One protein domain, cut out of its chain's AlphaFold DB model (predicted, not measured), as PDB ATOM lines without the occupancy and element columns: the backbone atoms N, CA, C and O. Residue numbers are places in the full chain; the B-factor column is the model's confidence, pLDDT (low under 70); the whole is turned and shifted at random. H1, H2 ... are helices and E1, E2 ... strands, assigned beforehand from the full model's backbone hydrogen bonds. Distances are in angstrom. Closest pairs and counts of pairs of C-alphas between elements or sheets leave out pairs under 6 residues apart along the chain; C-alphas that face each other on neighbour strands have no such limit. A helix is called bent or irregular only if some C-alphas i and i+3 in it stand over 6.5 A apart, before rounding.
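What this domain is: This is residues 11 to 162 of the 165 residues of an uncharacterized protein of Erythrobacter sanguineus (UniProt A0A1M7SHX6). A five-stranded sheet, curled like part of a barrel, wraps round one long helix, H3, with the short helix H1 packed crosswise on the last part of H3 inside the same curl. H4 folds back along H3 as the second arm of a helical hairpin, and H5 turns away from H4 so that residues 153 to 162 stick out. The printed part has 152 residues with five named helices and five named strands, in the order H1 E1 E2 E3 H2 E4 E5 H3 H4 H5; the sheet runs E1 E2 E3 E4 E5, all antiparallel, and the class is mixed, helices and strands. The whole is compact, with a radius of gyration of the C-alphas of 17.2 A and spans of 49 by 39 by 32 A.

Where its parts are: The printed part begins at Val 11, C-alpha at (137.491, 156.168, 220.407). H1, residues 16 to 25, is 14.3 A long from first to last C-alpha. E1 is residues 28 to 32, 13.3 A, and E2 is residues 35 to 45, the longest strand, 29.0 A. E3 is residues 48 to 53, 15.9 A. H2, residues 57 to 61, 7.9 A, is neither bent nor irregular, but only just: C-alphas 58 and 61 are 6.0 A apart. E4 is residues 64 to 71, 21.4 A, and E5 is residues 74 to 80, 19.5 A. H3, residues 87 to 109, is the longest helix, 32.7 A, from C-alpha 87 at (132.279, 154.867, 192.716). H4, residues 115 to 135, 30.2 A, has a kink of 44 degrees near residue 129 and is irregular, with C-alphas 128 and 131 7.3 A apart. H5, residues 142 to 161, 28.0 A, ends with C-alpha 161 at (112.430, 174.771, 209.849).

How they stand to each other: E1, E2 and E3 form a meander, each strand the antiparallel neighbour of the one before. In the hairpin E1 and E2, N 30 and O 37 are 2.9 A apart. The pairing of E2 is staggered: residues 35 to 39 pair with E1, and 39 to 45 with E3, where N 42 and O 50 are 2.8 A apart. Between E3 and E4, N 65 and O 49 are 2.8 A apart; in the hairpin E4 and E5, N 66 and O 78 are 2.8 A apart. These N and O pairs are within hydrogen-bond range. The strongly twisted sheet curls round H3, and H1 and H3 on one face of it make two layers, a sheet with helices on one face. The closest C-alphas of E5 and H3, those of Pro 79 and Glu 97, are 5.2 A apart. H3 touches H1 with residues 104 to 108 alone, about perpendicular at 77 degrees, closest at the C-alphas of Ile 23 and Thr 107, 6.6 A. H2 only grazes the sheet and is close but not clearly touching H3. H3 and H4 touch at a shallow tilt of 19 degrees, opposite ways, closest at the C-alphas of Ala 87 and Met 133, 5.4 A. H4 and H5 touch at a steep tilt of 56 degrees, opposite ways, closest at the C-alphas of Ile 127 and Lys 149, 7.1 A; H3 and H5 are apart. Every O i to N i+4 pair is within hydrogen-bond range in H1, H3 and H5; H4 has 14 of 17, and H2 has 0 of 1 but 2 of 2 O i to N i+3 pairs.

The domain as a whole: The C-alphas farthest apart, those of Ser 72 and Lys 143, are 52.1 A apart. The printed part has no cut, and no link is long. Without residues 153 to 162, which stand free, the body spans 50 by 29 by 26 A. Mean pLDDT of the printed part is 80.4; residues 55 to 61, 83 to 88 and 137 to 162 are under 70.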
ATOM      1  N   VAL A  11     136.607 156.355 219.251       92.94
ATOM      2  CA  VAL A  11     137.491 156.168 220.407       92.94
ATOM      3  C   VAL A  11     136.689 155.606 221.570       92.94
ATOM      4  O   VAL A  11     135.768 156.242 222.074       92.94
ATOM      5  N   TYR A  12     137.096 154.433 222.038       92.69
ATOM      6  CA  TYR A  12     136.451 153.716 223.126       92.69
ATOM      7  C   TYR A  12     137.322 153.771 224.384       92.69
ATOM      8  O   TYR A  12     138.539 153.585 224.311       92.69
ATOM      9  N   ALA A  13     136.700 153.990 225.544       93.31
ATOM     10  CA  ALA A  13     137.347 153.943 226.859       93.31
ATOM     11  C   ALA A  13     137.564 152.485 227.315       93.31
ATOM     12  O   ALA A  13     136.966 152.015 228.279       93.31
ATOM     13  N   ILE A  14     138.364 151.750 226.544       92.81
ATOM     14  CA  ILE A  14     138.732 150.355 226.776       92.81
ATOM     15  C   ILE A  14     140.208 150.139 226.388       92.81
ATOM     16  O   ILE A  14     140.655 150.670 225.359       92.81
ATOM     17  N   PRO A  15     140.987 149.351 227.153       94.69
ATOM     18  CA  PRO A  15     142.353 148.994 226.779       94.69
ATOM     19  C   PRO A  15     142.422 148.176 225.481       94.69
ATOM     20  O   PRO A  15     141.557 147.343 225.205       94.69
ATOM     21  N   LEU A  16     143.510 148.342 224.721       92.31
ATOM     22  CA  LEU A  16     143.704 147.708 223.407       92.31
ATOM     23  C   LEU A  16     143.506 146.186 223.433       92.31
ATOM     24  O   LEU A  16     142.850 145.621 222.557       92.31
ATOM     25  N   ALA A  17     144.102 145.518 224.425       92.06
ATOM     26  CA  ALA A  17     144.034 144.065 224.553       92.06
ATOM     27  C   ALA A  17     142.594 143.588 224.778       92.06
ATOM     28  O   ALA A  17     142.165 142.603 224.179       92.06
ATOM     29  N   GLU A  18     141.836 144.325 225.588       93.19
ATOM     30  CA  GLU A  18     140.448 144.006 225.892       93.19
ATOM     31  C   GLU A  18     139.535 144.278 224.689       93.19
ATOM     32  O   GLU A  18     138.713 143.429 224.345       93.19
ATOM     33  N   ALA A  19     139.736 145.392 223.977       93.00
ATOM     34  CA  ALA A  19     139.013 145.700 222.741       93.00
ATOM     35  C   ALA A  19     139.184 144.594 221.689       93.00
ATOM     36  O   ALA A  19     138.204 144.088 221.135       93.00
ATOM     37  N   LYS A  20     140.435 144.173 221.455       92.88
ATOM     38  CA  LYS A  20     140.759 143.083 220.525       92.88
ATOM     39  C   LYS A  20     140.119 141.771 220.962       92.88
ATOM     40  O   LYS A  20     139.530 141.091 220.128       92.88
ATOM     41  N   ALA A  21     140.206 141.427 222.247       92.62
ATOM     42  CA  ALA A  21     139.620 140.198 222.773       92.62
ATOM     43  C   ALA A  21     138.098 140.168 222.577       92.62
ATOM     44  O   ALA A  21     137.589 139.211 221.997       92.62
ATOM     45  N   ARG A  22     137.390 141.238 222.968       92.75
ATOM     46  CA  ARG A  22     135.926 141.334 222.850       92.75
ATOM     47  C   ARG A  22     135.456 141.209 221.402       92.75
ATOM     48  O   ARG A  22     134.528 140.452 221.127       92.75
ATOM     49  N   ILE A  23     136.104 141.904 220.467       92.12
ATOM     50  CA  ILE A  23     135.728 141.849 219.045       92.12
ATOM     51  C   ILE A  23     136.087 140.491 218.433       92.12
ATOM     52  O   ILE A  23     135.312 139.948 217.648       92.12
ATOM     53  N   ALA A  24     137.222 139.897 218.812       90.69
ATOM     54  CA  ALA A  24     137.630 138.589 218.303       90.69
ATOM     55  C   ALA A  24     136.692 137.454 218.750       90.69
ATOM     56  O   ALA A  24     136.459 136.528 217.972       90.69
ATOM     57  N   SER A  25     136.163 137.515 219.975       85.56
ATOM     58  CA  SER A  25     135.308 136.470 220.554       85.56
ATOM     59  C   SER A  25     133.824 136.606 220.219       85.56
ATOM     60  O   SER A  25     133.067 135.662 220.442       85.56
ATOM     61  N   THR A  26     133.382 137.764 219.728       83.38
ATOM     62  CA  THR A  26     131.952 138.072 219.610       83.38
ATOM     63  C   THR A  26     131.438 137.886 218.189       83.38
ATOM     64  O   THR A  26     132.024 138.353 217.212       83.38
ATOM     65  N   LYS A  27     130.282 137.227 218.080       87.12
ATOM     66  CA  LYS A  27     129.428 137.296 216.894       87.12
ATOM     67  C   LYS A  27     128.358 138.354 217.149       87.12
ATOM     68  O   LYS A  27     127.424 138.102 217.905       87.12
ATOM     69  N   ALA A  28     128.507 139.518 216.528       89.31
ATOM     70  CA  ALA A  28     127.548 140.612 216.637       89.31
ATOM     71  C   ALA A  28     126.496 140.506 215.529       89.31
ATOM     72  O   ALA A  28     126.790 140.025 214.428       89.31
ATOM     73  N   SER A  29     125.266 140.931 215.803       91.50
ATOM     74  CA  SER A  29     124.198 140.914 214.806       91.50
ATOM     75  C   SER A  29     123.085 141.897 215.119       91.50
ATOM     76  O   SER A  29     122.802 142.175 216.286       91.50
ATOM     77  N   TYR A  30     122.392 142.329 214.072       89.88
ATOM     78  CA  TYR A  30     121.200 143.160 214.166       89.88
ATOM     79  C   TYR A  30     120.168 142.768 213.104       89.88
ATOM     80  O   TYR A  30     120.484 142.093 212.118       89.88
ATOM     81  N   LYS A  31     118.911 143.166 213.317       86.50
ATOM     82  CA  LYS A  31     117.846 142.995 212.325       86.50
ATOM     83  C   LYS A  31     117.777 144.226 211.428       86.50
ATOM     84  O   LYS A  31     117.649 145.338 211.924       86.50
ATOM     85  N   ALA A  32     117.811 144.004 210.121       81.25
ATOM     86  CA  ALA A  32     117.580 145.006 209.089       81.25
ATOM     87  C   ALA A  32     116.352 144.572 208.273       81.25
ATOM     88  O   ALA A  32     116.443 143.715 207.391       81.25
ATOM     89  N   GLY A  33     115.176 145.102 208.623       81.00
ATOM     90  CA  GLY A  33     113.905 144.631 208.069       81.00
ATOM     91  C   GLY A  33     113.662 143.148 208.380       81.00
ATOM     92  O   GLY A  33     113.706 142.732 209.537       81.00
ATOM     93  N   SER A  34     113.421 142.337 207.344       80.25
ATOM     94  CA  SER A  34     113.223 140.884 207.468       80.25
ATOM     95  C   SER A  34     114.525 140.078 207.546       80.25
ATOM     96  O   SER A  34     114.487 138.873 207.802       80.25
ATOM     97  N   GLN A  35     115.682 140.712 207.334       80.44
ATOM     98  CA  GLN A  35     116.979 140.043 207.312       80.44
ATOM     99  C   GLN A  35     117.742 140.250 208.624       80.44
ATOM    100  O   GLN A  35     117.659 141.298 209.262       80.44
ATOM    101  N   THR A  36     118.520 139.244 209.029       85.38
ATOM    102  CA  THR A  36     119.490 139.379 210.126       85.38
ATOM    103  C   THR A  36     120.877 139.534 209.535       85.38
ATOM    104  O   THR A  36     121.332 138.671 208.782       85.38
ATOM    105  N   ARG A  37     121.550 140.620 209.902       87.31
ATOM    106  CA  ARG A  37     122.908 140.925 209.472       87.31
ATOM    107  C   ARG A  37     123.864 140.639 210.616       87.31
ATOM    108  O   ARG A  37     123.546 140.930 211.768       87.31
ATOM    109  N   TRP A  38     124.995 140.005 210.322       88.69
ATOM    110  CA  TRP A  38     125.973 139.626 211.339       88.69
ATOM    111  C   TRP A  38     127.404 139.947 210.927       88.69
ATOM    112  O   TRP A  38     127.762 139.877 209.752       88.69
ATOM    113  N   MET A  39     128.222 140.210 211.944       91.19
ATOM    114  CA  MET A  39     129.673 140.318 211.876       91.19
ATOM    115  C   MET A  39     130.302 139.211 212.723       91.19
ATOM    116  O   MET A  39     129.824 138.887 213.812       91.19
ATOM    117  N   ARG A  40     131.402 138.636 212.233       90.81
ATOM    118  CA  ARG A  40     132.268 137.751 213.023       90.81
ATOM    119  C   ARG A  40     133.736 137.984 212.704       90.81
ATOM    120  O   ARG A  40     134.070 138.315 211.565       90.81
ATOM    121  N   SER A  41     134.604 137.701 213.669       89.62
ATOM    122  CA  SER A  41     136.042 137.596 213.421       89.62
ATOM    123  C   SER A  41     136.350 136.490 212.402       89.62
ATOM    124  O   SER A  41     135.756 135.409 212.421       89.62
ATOM    125  N   ALA A  42     137.270 136.778 211.487       86.94
ATOM    126  CA  ALA A  42     137.741 135.886 210.430       86.94
ATOM    127  C   ALA A  42     139.251 135.607 210.514       86.94
ATOM    128  O   ALA A  42     139.782 134.875 209.680       86.94
ATOM    129  N   GLY A  43     139.936 136.179 211.506       85.38
ATOM    130  CA  GLY A  43     141.360 135.982 211.750       85.38
ATOM    131  C   GLY A  43     142.074 137.268 212.153       85.38
ATOM    132  O   GLY A  43     141.489 138.348 212.203       85.38
ATOM    133  N   VAL A  44     143.368 137.141 212.425       85.50
ATOM    134  CA  VAL A  44     144.243 138.264 212.779       85.50
ATOM    135  C   VAL A  44     144.882 138.836 211.509       85.50
ATOM    136  O   VAL A  44     145.245 138.085 210.601       85.50
ATOM    137  N   ALA A  45     145.011 140.159 211.439       83.69
ATOM    138  CA  ALA A  45     145.808 140.879 210.448       83.69
ATOM    139  C   ALA A  45     146.995 141.572 211.137       83.69
ATOM    140  O   ALA A  45     146.986 141.764 212.352       83.69
ATOM    141  N   ALA A  46     148.016 141.953 210.367       79.19
ATOM    142  CA  ALA A  46     149.199 142.635 210.904       79.19
ATOM    143  C   ALA A  46     148.845 143.951 211.629       79.19
ATOM    144  O   ALA A  46     149.480 144.318 212.612       79.19
ATOM    145  N   ASP A  47     147.796 144.619 211.162       76.38
ATOM    146  CA  ASP A  47     147.306 145.924 211.594       76.38
ATOM    147  C   ASP A  47     145.949 145.861 212.325       76.38
ATOM    148  O   ASP A  47     145.409 146.896 212.717       76.38
ATOM    149  N   GLY A  48     145.385 144.668 212.558       89.88
ATOM    150  CA  GLY A  48     144.048 144.569 213.140       89.88
ATOM    151  C   GLY A  48     143.422 143.176 213.174       89.88
ATOM    152  O   GLY A  48     144.100 142.156 213.297       89.88
ATOM    153  N   LEU A  49     142.094 143.135 213.091       91.06
ATOM    154  CA  LEU A  49     141.302 141.908 213.010       91.06
ATOM    155  C   LEU A  49     140.533 141.875 211.696       91.06
ATOM    156  O   LEU A  49     139.792 142.804 211.389       91.06
ATOM    157  N   ARG A  50     140.661 140.785 210.938       90.25
ATOM    158  CA  ARG A  50     139.801 140.561 209.772       90.25
ATOM    159  C   ARG A  50     138.408 140.211 210.250       90.25
ATOM    160  O   ARG A  50     138.253 139.355 211.123       90.25
ATOM    161  N   VAL A  51     137.399 140.810 209.636       89.25
ATOM    162  CA  VAL A  51     135.997 140.534 209.950       89.25
ATOM    163  C   VAL A  51     135.242 140.105 208.704       89.25
ATOM    164  O   VAL A  51     135.564 140.511 207.594       89.25
ATOM    165  N   LYS A  52     134.235 139.251 208.899       87.69
ATOM    166  CA  LYS A  52     133.301 138.814 207.862       87.69
ATOM    167  C   LYS A  52     131.906 139.329 208.161       87.69
ATOM    168  O   LYS A  52     131.387 139.069 209.248       87.69
ATOM    169  N   LEU A  53     131.302 139.958 207.159       84.31
ATOM    170  CA  LEU A  53     129.901 140.365 207.146       84.31
ATOM    171  C   LEU A  53     129.049 139.384 206.335       84.31
ATOM    172  O   LEU A  53     129.475 138.878 205.293       84.31
ATOM    173  N   SER A  54     127.819 139.141 206.780       76.12
ATOM    174  CA  SER A  54     126.806 138.458 205.970       76.12
ATOM    175  C   SER A  54     126.442 139.274 204.730       76.12
ATOM    176  O   SER A  54     126.215 140.474 204.844       76.12
ATOM    177  N   ASN A  55     126.303 138.617 203.576       67.44
ATOM    178  CA  ASN A  55     125.820 139.212 202.320       67.44
ATOM    179  C   ASN A  55     126.670 140.369 201.754       67.44
ATOM    180  O   ASN A  55     126.222 141.050 200.840       67.44
ATOM    181  N   ALA A  56     127.904 140.567 202.229       64.44
ATOM    182  CA  ALA A  56     128.783 141.641 201.752       64.44
ATOM    183  C   ALA A  56     129.657 141.255 200.538       64.44
ATOM    184  O   ALA A  56     130.615 141.952 200.217       64.44
ATOM    185  N   GLY A  57     129.367 140.132 199.866       66.38
ATOM    186  CA  GLY A  57     130.073 139.709 198.650       66.38
ATOM    187  C   GLY A  57     131.600 139.689 198.808       66.38
ATOM    188  O   GLY A  57     132.124 139.153 199.788       66.38
ATOM    189  N   THR A  58     132.307 140.293 197.854       63.16
ATOM    190  CA  THR A  58     133.775 140.425 197.844       63.16
ATOM    191  C   THR A  58     134.319 141.238 199.026       63.16
ATOM    192  O   THR A  58     135.373 140.887 199.560       63.16
ATOM    193  N   TYR A  59     133.578 142.240 199.514       64.19
ATOM    194  CA  TYR A  59     133.979 143.064 200.667       64.19
ATOM    195  C   TYR A  59     134.003 142.284 201.974       64.19
ATOM    196  O   TYR A  59     134.817 142.552 202.853       64.19
ATOM    197  N   SER A  60     133.159 141.251 202.091       62.72
ATOM    198  CA  SER A  60     133.102 140.417 203.296       62.72
ATOM    199  C   SER A  60     134.455 139.802 203.670       62.72
ATOM    200  O   SER A  60     134.659 139.447 204.825       62.72
ATOM    201  N   SER A  61     135.371 139.643 202.712       60.34
ATOM    202  CA  SER A  61     136.699 139.064 202.928       60.34
ATOM    203  C   SER A  61     137.836 140.078 203.041       60.34
ATOM    204  O   SER A  61     138.927 139.676 203.449       60.34
ATOM    205  N   SER A  62     137.613 141.348 202.691       75.56
ATOM    206  CA  SER A  62     138.657 142.382 202.670       75.56
ATOM    207  C   SER A  62     138.662 143.277 203.908       75.56
ATOM    208  O   SER A  62     139.697 143.873 204.189       75.56
ATOM    209  N   CYS A  63     137.566 143.341 204.672       87.06
ATOM    210  CA  CYS A  63     137.473 144.273 205.792       87.06
ATOM    211  C   CYS A  63     138.372 143.909 206.987       87.06
ATOM    212  O   CYS A  63     138.346 142.787 207.515       87.06
ATOM    213  N   VAL A  64     139.123 144.901 207.460       91.19
ATOM    214  CA  VAL A  64     139.985 144.854 208.642       91.19
ATOM    215  C   VAL A  64     139.526 145.911 209.640       91.19
ATOM    216  O   VAL A  64     139.423 147.090 209.325       91.19
ATOM    217  N   VAL A  65     139.287 145.498 210.877       92.62
ATOM    218  CA  VAL A  65     139.114 146.404 212.013       92.62
ATOM    219  C   VAL A  65     140.500 146.737 212.547       92.62
ATOM    220  O   VAL A  65     141.158 145.879 213.144       92.62
ATOM    221  N   ARG A  66     140.964 147.963 212.306       94.12
ATOM    222  CA  ARG A  66     142.237 148.479 212.813       94.12
ATOM    223  C   ARG A  66     142.088 149.004 214.226       94.12
ATOM    224  O   ARG A  66     141.043 149.533 214.597       94.12
ATOM    225  N   PHE A  67     143.161 148.876 214.996       92.69
ATOM    226  CA  PHE A  67     143.204 149.313 216.382       92.69
ATOM    227  C   PHE A  67     144.427 150.186 216.627       92.69
ATOM    228  O   PHE A  67     145.545 149.787 216.307       92.69
ATOM    229  N   GLU A  68     144.223 151.318 217.284       93.19
ATOM    230  CA  GLU A  68     145.284 152.240 217.665       93.19
ATOM    231  C   GLU A  68     145.147 152.600 219.148       93.19
ATOM    232  O   GLU A  68     144.075 152.977 219.628       93.19
ATOM    233  N   THR A  69     146.243 152.478 219.894       91.56
ATOM    234  CA  THR A  69     146.301 152.941 221.282       91.56
ATOM    235  C   THR A  69     146.394 154.460 221.300       91.56
ATOM    236  O   THR A  69     147.383 155.021 220.837       91.56
ATOM    237  N   VAL A  70     145.393 155.122 221.881       91.81
ATOM    238  CA  VAL A  70     145.381 156.587 222.069       91.81
ATOM    239  C   VAL A  70     145.578 156.995 223.535       91.81
ATOM    240  O   VAL A  70     145.702 158.175 223.847       91.81
ATOM    241  N   GLY A  71     145.632 156.017 224.441       88.81
ATOM    242  CA  GLY A  71     145.931 156.164 225.864       88.81
ATOM    243  C   GLY A  71     145.999 154.790 226.538       88.81
ATOM    244  O   GLY A  71     145.675 153.781 225.915       88.81
ATOM    245  N   SER A  72     146.404 154.726 227.808       86.94
ATOM    246  CA  SER A  72     146.502 153.456 228.551       86.94
ATOM    247  C   SER A  72     145.168 152.706 228.664       86.94
ATOM    248  O   SER A  72     145.145 151.482 228.746       86.94
ATOM    249  N   ASP A  73     144.064 153.445 228.649       92.75
ATOM    250  CA  ASP A  73     142.687 152.990 228.827       92.75
ATOM    251  C   ASP A  73     141.792 153.345 227.629       92.75
ATOM    252  O   ASP A  73     140.572 153.241 227.719       92.75
ATOM    253  N   LYS A  74     142.378 153.787 226.508       92.50
ATOM    254  CA  LYS A  74     141.628 154.248 225.336       92.50
ATOM    255  C   LYS A  74     142.163 153.655 224.045       92.50
ATOM    256  O   LYS A  74     143.362 153.709 223.755       92.50
ATOM    257  N   THR A  75     141.238 153.171 223.227       93.38
ATOM    258  CA  THR A  75     141.531 152.546 221.940       93.38
ATOM    259  C   THR A  75     140.694 153.197 220.856       93.38
ATOM    260  O   THR A  75     139.469 153.240 220.954       93.38
ATOM    261  N   ARG A  76     141.356 153.693 219.814       94.62
ATOM    262  CA  ARG A  76     140.710 154.092 218.568       94.62
ATOM    263  C   ARG A  76     140.529 152.860 217.694       94.62
ATOM    264  O   ARG A  76     141.452 152.051 217.568       94.62
ATOM    265  N   ILE A  77     139.349 152.719 217.106       93.94
ATOM    266  CA  ILE A  77     139.012 151.604 216.229       93.94
ATOM    267  C   ILE A  77     138.506 152.147 214.900       93.94
ATOM    268  O   ILE A  77     137.651 153.029 214.863       93.94
ATOM    269  N   THR A  78     139.041 151.613 213.805       93.44
ATOM    270  CA  THR A  78     138.714 152.064 212.449       93.44
ATOM    271  C   THR A  78     138.486 150.857 211.547       93.44
ATOM    272  O   THR A  78     139.429 150.099 211.304       93.44
ATOM    273  N   PRO A  79     137.257 150.632 211.065       91.44
ATOM    274  CA  PRO A  79     137.003 149.686 209.988       91.44
ATOM    275  C   PRO A  79     137.633 150.184 208.683       91.44
ATOM    276  O   PRO A  79     137.515 151.358 208.356       91.44
ATOM    277  N   ASP A  80     138.287 149.290 207.952       89.44
ATOM    278  CA  ASP A  80     138.827 149.536 206.615       89.44
ATOM    279  C   ASP A  80     138.415 148.369 205.719       89.44
ATOM    280  O   ASP A  80     138.838 147.234 205.951       89.44
ATOM    281  N   CYS A  81     137.567 148.628 204.726       86.12
ATOM    282  CA  CYS A  81     137.115 147.620 203.764       86.12
ATOM    283  C   CYS A  81     137.877 147.643 202.428       86.12
ATOM    284  O   CYS A  81     137.580 146.827 201.544       86.12
ATOM    285  N   GLY A  82     138.907 148.486 202.329       79.31
ATOM    286  CA  GLY A  82     139.702 148.743 201.136       79.31
ATOM    287  C   GLY A  82     139.037 149.733 200.184       79.31
ATOM    288  O   GLY A  82     137.862 150.046 200.305       79.31
ATOM    289  N   ASP A  83     139.797 150.193 199.198       68.25
ATOM    290  CA  ASP A  83     139.305 151.004 198.085       68.25
ATOM    291  C   ASP A  83     139.353 150.152 196.810       68.25
ATOM    292  O   ASP A  83     140.280 149.363 196.600       68.25
ATOM    293  N   THR A  84     138.330 150.280 195.978       60.84
ATOM    294  CA  THR A  84     138.197 149.538 194.722       60.84
ATOM    295  C   THR A  84     138.395 150.414 193.490       60.84
ATOM    296  O   THR A  84     138.562 149.880 192.394       60.84
ATOM    297  N   GLY A  85     138.407 151.741 193.656       56.22
ATOM    298  CA  GLY A  85     138.623 152.725 192.602       56.22
ATOM    299  C   GLY A  85     137.426 152.954 191.677       56.22
ATOM    300  O   GLY A  85     137.582 153.662 190.682       56.22
ATOM    301  N   ALA A  86     136.258 152.377 191.973       61.69
ATOM    302  CA  ALA A  86     135.014 152.630 191.250       61.69
ATOM    303  C   ALA A  86     133.928 153.127 192.217       61.69
ATOM    304  O   ALA A  86     133.769 152.633 193.331       61.69
ATOM    305  N   ALA A  87     133.153 154.128 191.810       61.00
ATOM    306  CA  ALA A  87     132.279 154.867 192.716       61.00
ATOM    307  C   ALA A  87     131.160 154.012 193.325       61.00
ATOM    308  O   ALA A  87     130.780 154.229 194.478       61.00
ATOM    309  N   ILE A  88     130.623 153.045 192.574       60.94
ATOM    310  CA  ILE A  88     129.574 152.142 193.077       60.94
ATOM    311  C   ILE A  88     130.108 151.194 194.149       60.94
ATOM    312  O   ILE A  88     129.433 150.880 195.131       60.94
ATOM    313  N   THR A  89     131.345 150.756 193.967       70.38
ATOM    314  CA  THR A  89     132.025 149.841 194.861       70.38
ATOM    315  C   THR A  89     132.527 150.585 196.102       70.38
ATOM    316  O   THR A  89     132.323 150.101 197.212       70.38
ATOM    317  N   ASP A  90     132.983 151.830 195.956       75.94
ATOM    318  CA  ASP A  90     133.404 152.697 197.066       75.94
ATOM    319  C   ASP A  90     132.226 153.170 197.937       75.94
ATOM    320  O   ASP A  90     132.356 153.303 199.156       75.94
ATOM    321  N   ALA A  91     131.044 153.391 197.347       76.94
ATOM    322  CA  ALA A  91     129.815 153.632 198.106       76.94
ATOM    323  C   ALA A  91     129.440 152.406 198.961       76.94
ATOM    324  O   ALA A  91     129.039 152.542 200.119       76.94
ATOM    325  N   GLY A  92     129.616 151.201 198.407       80.88
ATOM    326  CA  GLY A  92     129.452 149.944 199.134       80.88
ATOM    327  C   GLY A  92     130.447 149.798 200.287       80.88
ATOM    328  O   GLY A  92     130.034 149.505 201.406       80.88
ATOM    329  N   VAL A  93     131.734 150.062 200.038       84.69
ATOM    330  CA  VAL A  93     132.806 150.078 201.054       84.69
ATOM    331  C   VAL A  93     132.430 150.984 202.222       84.69
ATOM    332  O   VAL A  93     132.396 150.519 203.360       84.69
ATOM    333  N   GLN A  94     132.082 152.245 201.947       85.69
ATOM    334  CA  GLN A  94     131.734 153.216 202.990       85.69
ATOM    335  C   GLN A  94     130.554 152.746 203.842       85.69
ATOM    336  O   GLN A  94     130.537 152.953 205.056       85.69
ATOM    337  N   PHE A  95     129.559 152.104 203.225       87.00
ATOM    338  CA  PHE A  95     128.439 151.545 203.969       87.00
ATOM    339  C   PHE A  95     128.876 150.378 204.866       87.00
ATOM    340  O   PHE A  95     128.512 150.346 206.041       87.00
ATOM    341  N   PHE A  96     129.682 149.445 204.354       87.81
ATOM    342  CA  PHE A  96     130.165 148.313 205.149       87.81
ATOM    343  C   PHE A  96     131.057 148.749 206.313       87.81
ATOM    344  O   PHE A  96     130.963 148.169 207.393       87.81
ATOM    345  N   GLU A  97     131.869 149.791 206.141       90.25
ATOM    346  CA  GLU A  97     132.660 150.364 207.233       90.25
ATOM    347  C   GLU A  97     131.771 150.916 208.352       90.25
ATOM    348  O   GLU A  97     132.021 150.630 209.523       90.25
ATOM    349  N   ARG A  98     130.685 151.626 208.016       90.62
ATOM    350  CA  ARG A  98     129.704 152.109 209.008       90.62
ATOM    351  C   ARG A  98     128.953 150.974 209.692       90.62
ATOM    352  O   ARG A  98     128.761 151.000 210.906       90.62
ATOM    353  N   GLU A  99     128.567 149.949 208.940       90.31
ATOM    354  CA  GLU A  99     127.914 148.765 209.498       90.31
ATOM    355  C   GLU A  99     128.831 148.031 210.491       90.31
ATOM    356  O   GLU A  99     128.395 147.643 211.578       90.31
ATOM    357  N   ILE A 100     130.117 147.881 210.156       91.94
ATOM    358  CA  ILE A 100     131.118 147.304 211.061       91.94
ATOM    359  C   ILE A 100     131.304 148.196 212.287       91.94
ATOM    360  O   ILE A 100     131.329 147.666 213.395       91.94
ATOM    361  N   ALA A 101     131.390 149.519 212.124       92.94
ATOM    362  CA  ALA A 101     131.508 150.452 213.247       92.94
ATOM    363  C   ALA A 101     130.337 150.297 214.233       92.94
ATOM    364  O   ALA A 101     130.557 150.140 215.433       92.94
ATOM    365  N   ALA A 102     129.099 150.214 213.736       92.75
ATOM    366  CA  ALA A 102     127.920 150.006 214.575       92.75
ATOM    367  C   ALA A 102     127.947 148.653 215.314       92.75
ATOM    368  O   ALA A 102     127.629 148.581 216.502       92.75
ATOM    369  N   LEU A 103     128.367 147.576 214.645       92.94
ATOM    370  CA  LEU A 103     128.490 146.246 215.256       92.94
ATOM    371  C   LEU A 103     129.648 146.160 216.264       92.94
ATOM    372  O   LEU A 103     129.545 145.456 217.274       92.94
ATOM    373  N   VAL A 104     130.738 146.891 216.029       93.62
ATOM    374  CA  VAL A 104     131.833 147.071 216.991       93.62
ATOM    375  C   VAL A 104     131.332 147.826 218.216       93.62
ATOM    376  O   VAL A 104     131.523 147.343 219.332       93.62
ATOM    377  N   ARG A 105     130.627 148.946 218.028       93.56
ATOM    378  CA  ARG A 105     130.022 149.716 219.117       93.56
ATOM    379  C   ARG A 105     129.105 148.839 219.960       93.56
ATOM    380  O   ARG A 105     129.329 148.731 221.160       93.56
ATOM    381  N   GLN A 106     128.187 148.105 219.330       94.19
ATOM    382  CA  GLN A 106     127.326 147.136 220.014       94.19
ATOM    383  C   GLN A 106     128.125 146.121 220.835       94.19
ATOM    384  O   GLN A 106     127.773 145.822 221.972       94.19
ATOM    385  N   THR A 107     129.218 145.596 220.282       93.25
ATOM    386  CA  THR A 107     130.071 144.619 220.973       93.25
ATOM    387  C   THR A 107     130.774 145.218 222.192       93.25
ATOM    388  O   THR A 107     130.948 144.542 223.206       93.25
ATOM    389  N   LEU A 108     131.218 146.471 222.101       93.25
ATOM    390  CA  LEU A 108     132.033 147.103 223.137       93.25
ATOM    391  C   LEU A 108     131.201 147.776 224.228       93.25
ATOM    392  O   LEU A 108     131.572 147.684 225.399       93.25
ATOM    393  N   THR A 109     130.098 148.424 223.860       91.31
ATOM    394  CA  THR A 109     129.258 149.220 224.767       91.31
ATOM    395  C   THR A 109     127.944 148.530 225.124       91.31
ATOM    396  O   THR A 109     127.309 148.905 226.105       91.31
ATOM    397  N   GLY A 110     127.528 147.515 224.358       90.00
ATOM    398  CA  GLY A 110     126.217 146.875 224.498       90.00
ATOM    399  C   GLY A 110     125.068 147.674 223.877       90.00
ATOM    400  O   GLY A 110     123.928 147.212 223.906       90.00
ATOM    401  N   GLU A 111     125.338 148.851 223.309       89.75
ATOM    402  CA  GLU A 111     124.309 149.671 222.676       89.75
ATOM    403  C   GLU A 111     123.767 148.982 221.413       89.75
ATOM    404  O   GLU A 111     124.545 148.501 220.585       89.75
ATOM    405  N   PRO A 112     122.439 148.891 221.238       89.19
ATOM    406  CA  PRO A 112     121.870 148.231 220.073       89.19
ATOM    407  C   PRO A 112     122.212 148.992 218.789       89.19
ATOM    408  O   PRO A 112     122.286 150.218 218.768       89.19
ATOM    409  N   VAL A 113     122.368 148.251 217.692       90.69
ATOM    410  CA  VAL A 113     122.521 148.852 216.364       90.69
ATOM    411  C   VAL A 113     121.211 149.526 215.954       90.69
ATOM    412  O   VAL A 113     120.176 148.862 215.855       90.69
ATOM    413  N   ASP A 114     121.273 150.824 215.658       89.31
ATOM    414  CA  ASP A 114     120.170 151.570 215.055       89.31
ATOM    415  C   ASP A 114     120.127 151.304 213.541       89.31
ATOM    416  O   ASP A 114     120.858 151.893 212.738       89.31
ATOM    417  N   ALA A 115     119.270 150.359 213.150       86.38
ATOM    418  CA  ALA A 115     119.103 149.960 211.757       86.38
ATOM    419  C   ALA A 115     118.522 151.080 210.877       86.38
ATOM    420  O   ALA A 115     118.800 151.116 209.677       86.38
ATOM    421  N   GLU A 116     117.718 151.979 211.449       83.62
ATOM    422  CA  GLU A 116     117.112 153.088 210.715       83.62
ATOM    423  C   GLU A 116     118.150 154.175 210.435       83.62
ATOM    424  O   GLU A 116     118.227 154.694 209.320       83.62
ATOM    425  N   LEU A 117     118.997 154.488 211.419       86.62
ATOM    426  CA  LEU A 117     120.148 155.364 211.222       86.62
ATOM    427  C   LEU A 117     121.087 154.812 210.145       86.62
ATOM    428  O   LEU A 117     121.369 155.528 209.187       86.62
ATOM    429  N   LEU A 118     121.485 153.536 210.228       86.00
ATOM    430  CA  LEU A 118     122.327 152.908 209.199       86.00
ATOM    431  C   LEU A 118     121.681 152.953 207.806       86.00
ATOM    432  O   LEU A 118     122.362 153.203 206.812       86.00
ATOM    433  N   GLY A 119     120.364 152.739 207.713       83.31
ATOM    434  CA  GLY A 119     119.627 152.862 206.453       83.31
ATOM    435  C   GLY A 119     119.657 154.285 205.886       83.31
ATOM    436  O   GLY A 119     119.864 154.474 204.685       83.31
ATOM    437  N   ARG A 120     119.516 155.300 206.746       83.12
ATOM    438  CA  ARG A 120     119.632 156.716 206.361       83.12
ATOM    439  C   ARG A 120     121.048 157.073 205.908       83.12
ATOM    440  O   ARG A 120     121.201 157.768 204.905       83.12
ATOM    441  N   GLU A 121     122.070 156.571 206.592       84.81
ATOM    442  CA  GLU A 121     123.469 156.764 206.201       84.81
ATOM    443  C   GLU A 121     123.783 156.105 204.855       84.81
ATOM    444  O   GLU A 121     124.437 156.722 204.014       84.81
ATOM    445  N   MET A 122     123.261 154.901 204.603       83.12
ATOM    446  CA  MET A 122     123.371 154.238 203.301       83.12
ATOM    447  C   MET A 122     122.790 155.108 202.185       83.12
ATOM    448  O   MET A 122     123.454 155.345 201.176       83.12
ATOM    449  N   ALA A 123     121.570 155.622 202.372       79.94
ATOM    450  CA  ALA A 123     120.931 156.500 201.396       79.94
ATOM    451  C   ALA A 123     121.769 157.766 201.146       79.94
ATOM    452  O   ALA A 123     121.986 158.146 199.996       79.94
ATOM    453  N   ALA A 124     122.310 158.379 202.202       83.75
ATOM    454  CA  ALA A 124     123.178 159.548 202.082       83.75
ATOM    455  C   ALA A 124     124.476 159.247 201.306       83.75
ATOM    456  O   ALA A 124     124.870 160.039 200.447       83.75
ATOM    457  N   ILE A 125     125.119 158.101 201.557       83.00
ATOM    458  CA  ILE A 125     126.317 157.654 200.827       83.00
ATOM    459  C   ILE A 125     126.007 157.467 199.340       83.00
ATOM    460  O   ILE A 125     126.761 157.945 198.487       83.00
ATOM    461  N   VAL A 126     124.887 156.809 199.025       80.12
ATOM    462  CA  VAL A 126     124.438 156.579 197.647       80.12
ATOM    463  C   VAL A 126     124.185 157.907 196.940       80.12
ATOM    464  O   VAL A 126     124.754 158.131 195.874       80.12
ATOM    465  N   ILE A 127     123.421 158.822 197.546       80.81
ATOM    466  CA  ILE A 127     123.134 160.152 196.981       80.81
ATOM    467  C   ILE A 127     124.432 160.931 196.727       80.81
ATOM    468  O   ILE A 127     124.611 161.505 195.654       80.81
ATOM    469  N   LYS A 128     125.368 160.925 197.683       82.50
ATOM    470  CA  LYS A 128     126.657 161.626 197.559       82.50
ATOM    471  C   LYS A 128     127.539 161.040 196.454       82.50
ATOM    472  O   LYS A 128     128.271 161.778 195.794       82.50
ATOM    473  N   SER A 129     127.474 159.728 196.249       79.81
ATOM    474  CA  SER A 129     128.277 159.013 195.249       79.81
ATOM    475  C   SER A 129     127.613 158.991 193.868       79.81
ATOM    476  O   SER A 129     128.285 158.749 192.865       79.81
ATOM    477  N   PHE A 130     126.319 159.309 193.795       78.88
ATOM    478  CA  PHE A 130     125.499 159.219 192.592       78.88
ATOM    479  C   PHE A 130     126.073 159.947 191.365       78.88
ATOM    480  O   PHE A 130     126.177 159.318 190.312       78.88
ATOM    481  N   PRO A 131     126.560 161.202 191.462       77.81
ATOM    482  CA  PRO A 131     127.130 161.890 190.302       77.81
ATOM    483  C   PRO A 131     128.384 161.213 189.737       77.81
ATOM    484  O   PRO A 131     128.682 161.353 188.553       77.81
ATOM    485  N   LYS A 132     129.155 160.506 190.574       78.62
ATOM    486  CA  LYS A 132     130.312 159.727 190.113       78.62
ATOM    487  C   LYS A 132     129.863 158.409 189.486       78.62
ATOM    488  O   LYS A 132     130.343 158.077 188.411       78.62
ATOM    489  N   MET A 133     128.886 157.732 190.090       75.50
ATOM    490  CA  MET A 133     128.302 156.507 189.535       75.50
ATOM    491  C   MET A 133     127.699 156.741 188.139       75.50
ATOM    492  O   MET A 133     127.965 155.964 187.229       75.50
ATOM    493  N   GLN A 134     126.976 157.847 187.921       75.00
ATOM    494  CA  GLN A 134     126.460 158.206 186.590       75.00
ATOM    495  C   GLN A 134     127.574 158.382 185.548       75.00
ATOM    496  O   GLN A 134     127.438 157.931 184.415       75.00
ATOM    497  N   LYS A 135     128.701 159.004 185.925       77.50
ATOM    498  CA  LYS A 135     129.861 159.168 185.029       77.50
ATOM    499  C   LYS A 135     130.520 157.839 184.656       77.50
ATOM    500  O   LYS A 135     131.137 157.754 183.602       77.50
ATOM    501  N   GLU A 136     130.382 156.828 185.506       74.50
ATOM    502  CA  GLU A 136     130.876 155.466 185.284       74.50
ATOM    503  C   GLU A 136     129.866 154.575 184.536       74.50
ATOM    504  O   GLU A 136     130.115 153.386 184.347       74.50
ATOM    505  N   GLY A 137     128.739 155.133 184.077       67.12
ATOM    506  CA  GLY A 137     127.727 154.407 183.306       67.12
ATOM    507  C   GLY A 137     126.665 153.705 184.155       67.12
ATOM    508  O   GLY A 137     125.945 152.852 183.642       67.12
ATOM    509  N   PHE A 138     126.542 154.041 185.444       64.06
ATOM    510  CA  PHE A 138     125.418 153.586 186.260       64.06
ATOM    511  C   PHE A 138     124.158 154.393 185.929       64.06
ATOM    512  O   PHE A 138     124.001 155.540 186.356       64.06
ATOM    513  N   GLU A 139     123.238 153.772 185.200       58.75
ATOM    514  CA  GLU A 139     121.874 154.266 185.019       58.75
ATOM    515  C   GLU A 139     121.004 153.729 186.160       58.75
ATOM    516  O   GLU A 139     120.432 152.642 186.083       58.75
ATOM    517  N   ALA A 140     120.929 154.465 187.270       59.16
ATOM    518  CA  ALA A 140     119.847 154.218 188.217       59.16
ATOM    519  C   ALA A 140     118.515 154.605 187.574       59.16
ATOM    520  O   ALA A 140     118.468 155.546 186.784       59.16
ATOM    521  N   ASP A 141     117.430 153.947 187.985       61.75
ATOM    522  CA  ASP A 141     116.078 154.418 187.689       61.75
ATOM    523  C   ASP A 141     115.947 155.871 188.179       61.75
ATOM    524  O   ASP A 141     115.925 156.132 189.389       61.75
ATOM    525  N   GLU A 142     115.929 156.821 187.236       53.47
ATOM    526  CA  GLU A 142     115.928 158.263 187.507       53.47
ATOM    527  C   GLU A 142     114.807 158.649 188.477       53.47
ATOM    528  O   GLU A 142     114.992 159.540 189.304       53.47
ATOM    529  N   LYS A 143     113.678 157.928 188.466       56.75
ATOM    530  CA  LYS A 143     112.555 158.180 189.377       56.75
ATOM    531  C   LYS A 143     112.886 157.850 190.826       56.75
ATOM    532  O   LYS A 143     112.445 158.559 191.728       56.75
ATOM    533  N   TRP A 144     113.647 156.784 191.069       64.06
ATOM    534  CA  TRP A 144     114.057 156.413 192.424       64.06
ATOM    535  C   TRP A 144     115.067 157.415 192.984       64.06
ATOM    536  O   TRP A 144     114.967 157.819 194.140       64.06
ATOM    537  N   VAL A 145     116.013 157.855 192.153       61.38
ATOM    538  CA  VAL A 145     117.029 158.843 192.536       61.38
ATOM    539  C   VAL A 145     116.392 160.179 192.869       61.38
ATOM    540  O   VAL A 145     116.733 160.774 193.892       61.38
ATOM    541  N   GLU A 146     115.471 160.646 192.030       59.50
ATOM    542  CA  GLU A 146     114.844 161.945 192.235       59.50
ATOM    543  C   GLU A 146     113.946 161.929 193.474       59.50
ATOM    544  O   GLU A 146     114.047 162.832 194.298       59.50
ATOM    545  N   ALA A 147     113.230 160.828 193.728       66.50
ATOM    546  CA  ALA A 147     112.498 160.637 194.980       66.50
ATOM    547  C   ALA A 147     113.417 160.637 196.222       66.50
ATOM    548  O   ALA A 147     113.053 161.172 197.270       66.50
ATOM    549  N   GLN A 148     114.624 160.062 196.134       63.38
ATOM    550  CA  GLN A 148     115.594 160.081 197.239       63.38
ATOM    551  C   GLN A 148     116.217 161.464 197.454       63.38
ATOM    552  O   GLN A 148     116.422 161.865 198.603       63.38
ATOM    553  N   LYS A 149     116.501 162.207 196.377       60.34
ATOM    554  CA  LYS A 149     116.974 163.594 196.455       60.34
ATOM    555  C   LYS A 149     115.912 164.513 197.037       60.34
ATOM    556  O   LYS A 149     116.230 165.246 197.965       60.34
ATOM    557  N   GLU A 150     114.676 164.451 196.548       68.50
ATOM    558  CA  GLU A 150     113.556 165.237 197.077       68.50
ATOM    559  C   GLU A 150     113.348 164.934 198.560       68.50
ATOM    560  O   GLU A 150     113.307 165.853 199.371       68.50
ATOM    561  N   ALA A 151     113.357 163.659 198.955       65.00
ATOM    562  CA  ALA A 151     113.241 163.290 200.361       65.00
ATOM    563  C   ALA A 151     114.424 163.785 201.217       65.00
ATOM    564  O   ALA A 151     114.243 164.069 202.399       65.00
ATOM    565  N   ALA A 152     115.637 163.866 200.663       59.31
ATOM    566  CA  ALA A 152     116.805 164.397 201.365       59.31
ATOM    567  C   ALA A 152     116.781 165.932 201.478       59.31
ATOM    568  O   ALA A 152     117.162 166.460 202.522       59.31
ATOM    569  N   ILE A 153     116.311 166.633 200.440       65.38
ATOM    570  CA  ILE A 153     116.101 168.088 200.440       65.38
ATOM    571  C   ILE A 153     115.009 168.442 201.446       65.38
ATOM    572  O   ILE A 153     115.268 169.241 202.340       65.38
ATOM    573  N   GLN A 154     113.860 167.764 201.383       62.72
ATOM    574  CA  GLN A 154     112.752 167.946 202.318       62.72
ATOM    575  C   GLN A 154     113.223 167.763 203.765       62.72
ATOM    576  O   GLN A 154     113.012 168.631 204.596       62.72
ATOM    577  N   ARG A 155     113.994 166.706 204.057       61.91
ATOM    578  CA  ARG A 155     114.553 166.476 205.402       61.91
ATOM    579  C   ARG A 155     115.539 167.557 205.858       61.91
ATOM    580  O   ARG A 155     115.598 167.861 207.046       61.91
ATOM    581  N   ALA A 156     116.329 168.123 204.947       58.12
ATOM    582  CA  ALA A 156     117.237 169.225 205.263       58.12
ATOM    583  C   ALA A 156     116.483 170.549 205.486       58.12
ATOM    584  O   ALA A 156     116.919 171.379 206.286       58.12
ATOM    585  N   GLU A 157     115.361 170.743 204.794       58.94
ATOM    586  CA  GLU A 157     114.448 171.865 205.000       58.94
ATOM    587  C   GLU A 157     113.676 171.720 206.315       58.94
ATOM    588  O   GLU A 157     113.658 172.665 207.099       58.94
ATOM    589  N   ASP A 158     113.175 170.526 206.632       58.12
ATOM    590  CA  ASP A 158     112.480 170.221 207.886       58.12
ATOM    591  C   ASP A 158     113.407 170.411 209.105       58.12
ATOM    592  O   ASP A 158     113.011 170.994 210.115       58.12
ATOM    593  N   GLN A 159     114.687 170.023 208.995       53.75
ATOM    594  CA  GLN A 159     115.697 170.287 210.032       53.75
ATOM    595  C   GLN A 159     116.042 171.776 210.189       53.75
ATOM    596  O   GLN A 159     116.383 172.209 211.289       53.75
ATOM    597  N   LYS A 160     115.960 172.575 209.117       54.09
ATOM    598  CA  LYS A 160     116.140 174.036 209.186       54.09
ATOM    599  C   LYS A 160     114.890 174.759 209.685       54.09
ATOM    600  O   LYS A 160     115.018 175.845 210.244       54.09
ATOM    601  N   ALA A 161     113.709 174.179 209.484       52.59
ATOM    602  CA  ALA A 161     112.430 174.771 209.849       52.59
ATOM    603  C   ALA A 161     112.088 174.630 211.341       52.59
ATOM    604  O   ALA A 161     111.169 175.303 211.801       52.59
ATOM    605  N   GLY A 162     112.822 173.821 212.114       45.31
ATOM    606  CA  GLY A 162     112.673 173.782 213.572       45.31
ATOM    607  C   GLY A 162     111.335 173.221 214.059       45.31
ATOM    608  O   GLY A 162     110.869 173.623 215.118       45.31
TER     609      GLY A 162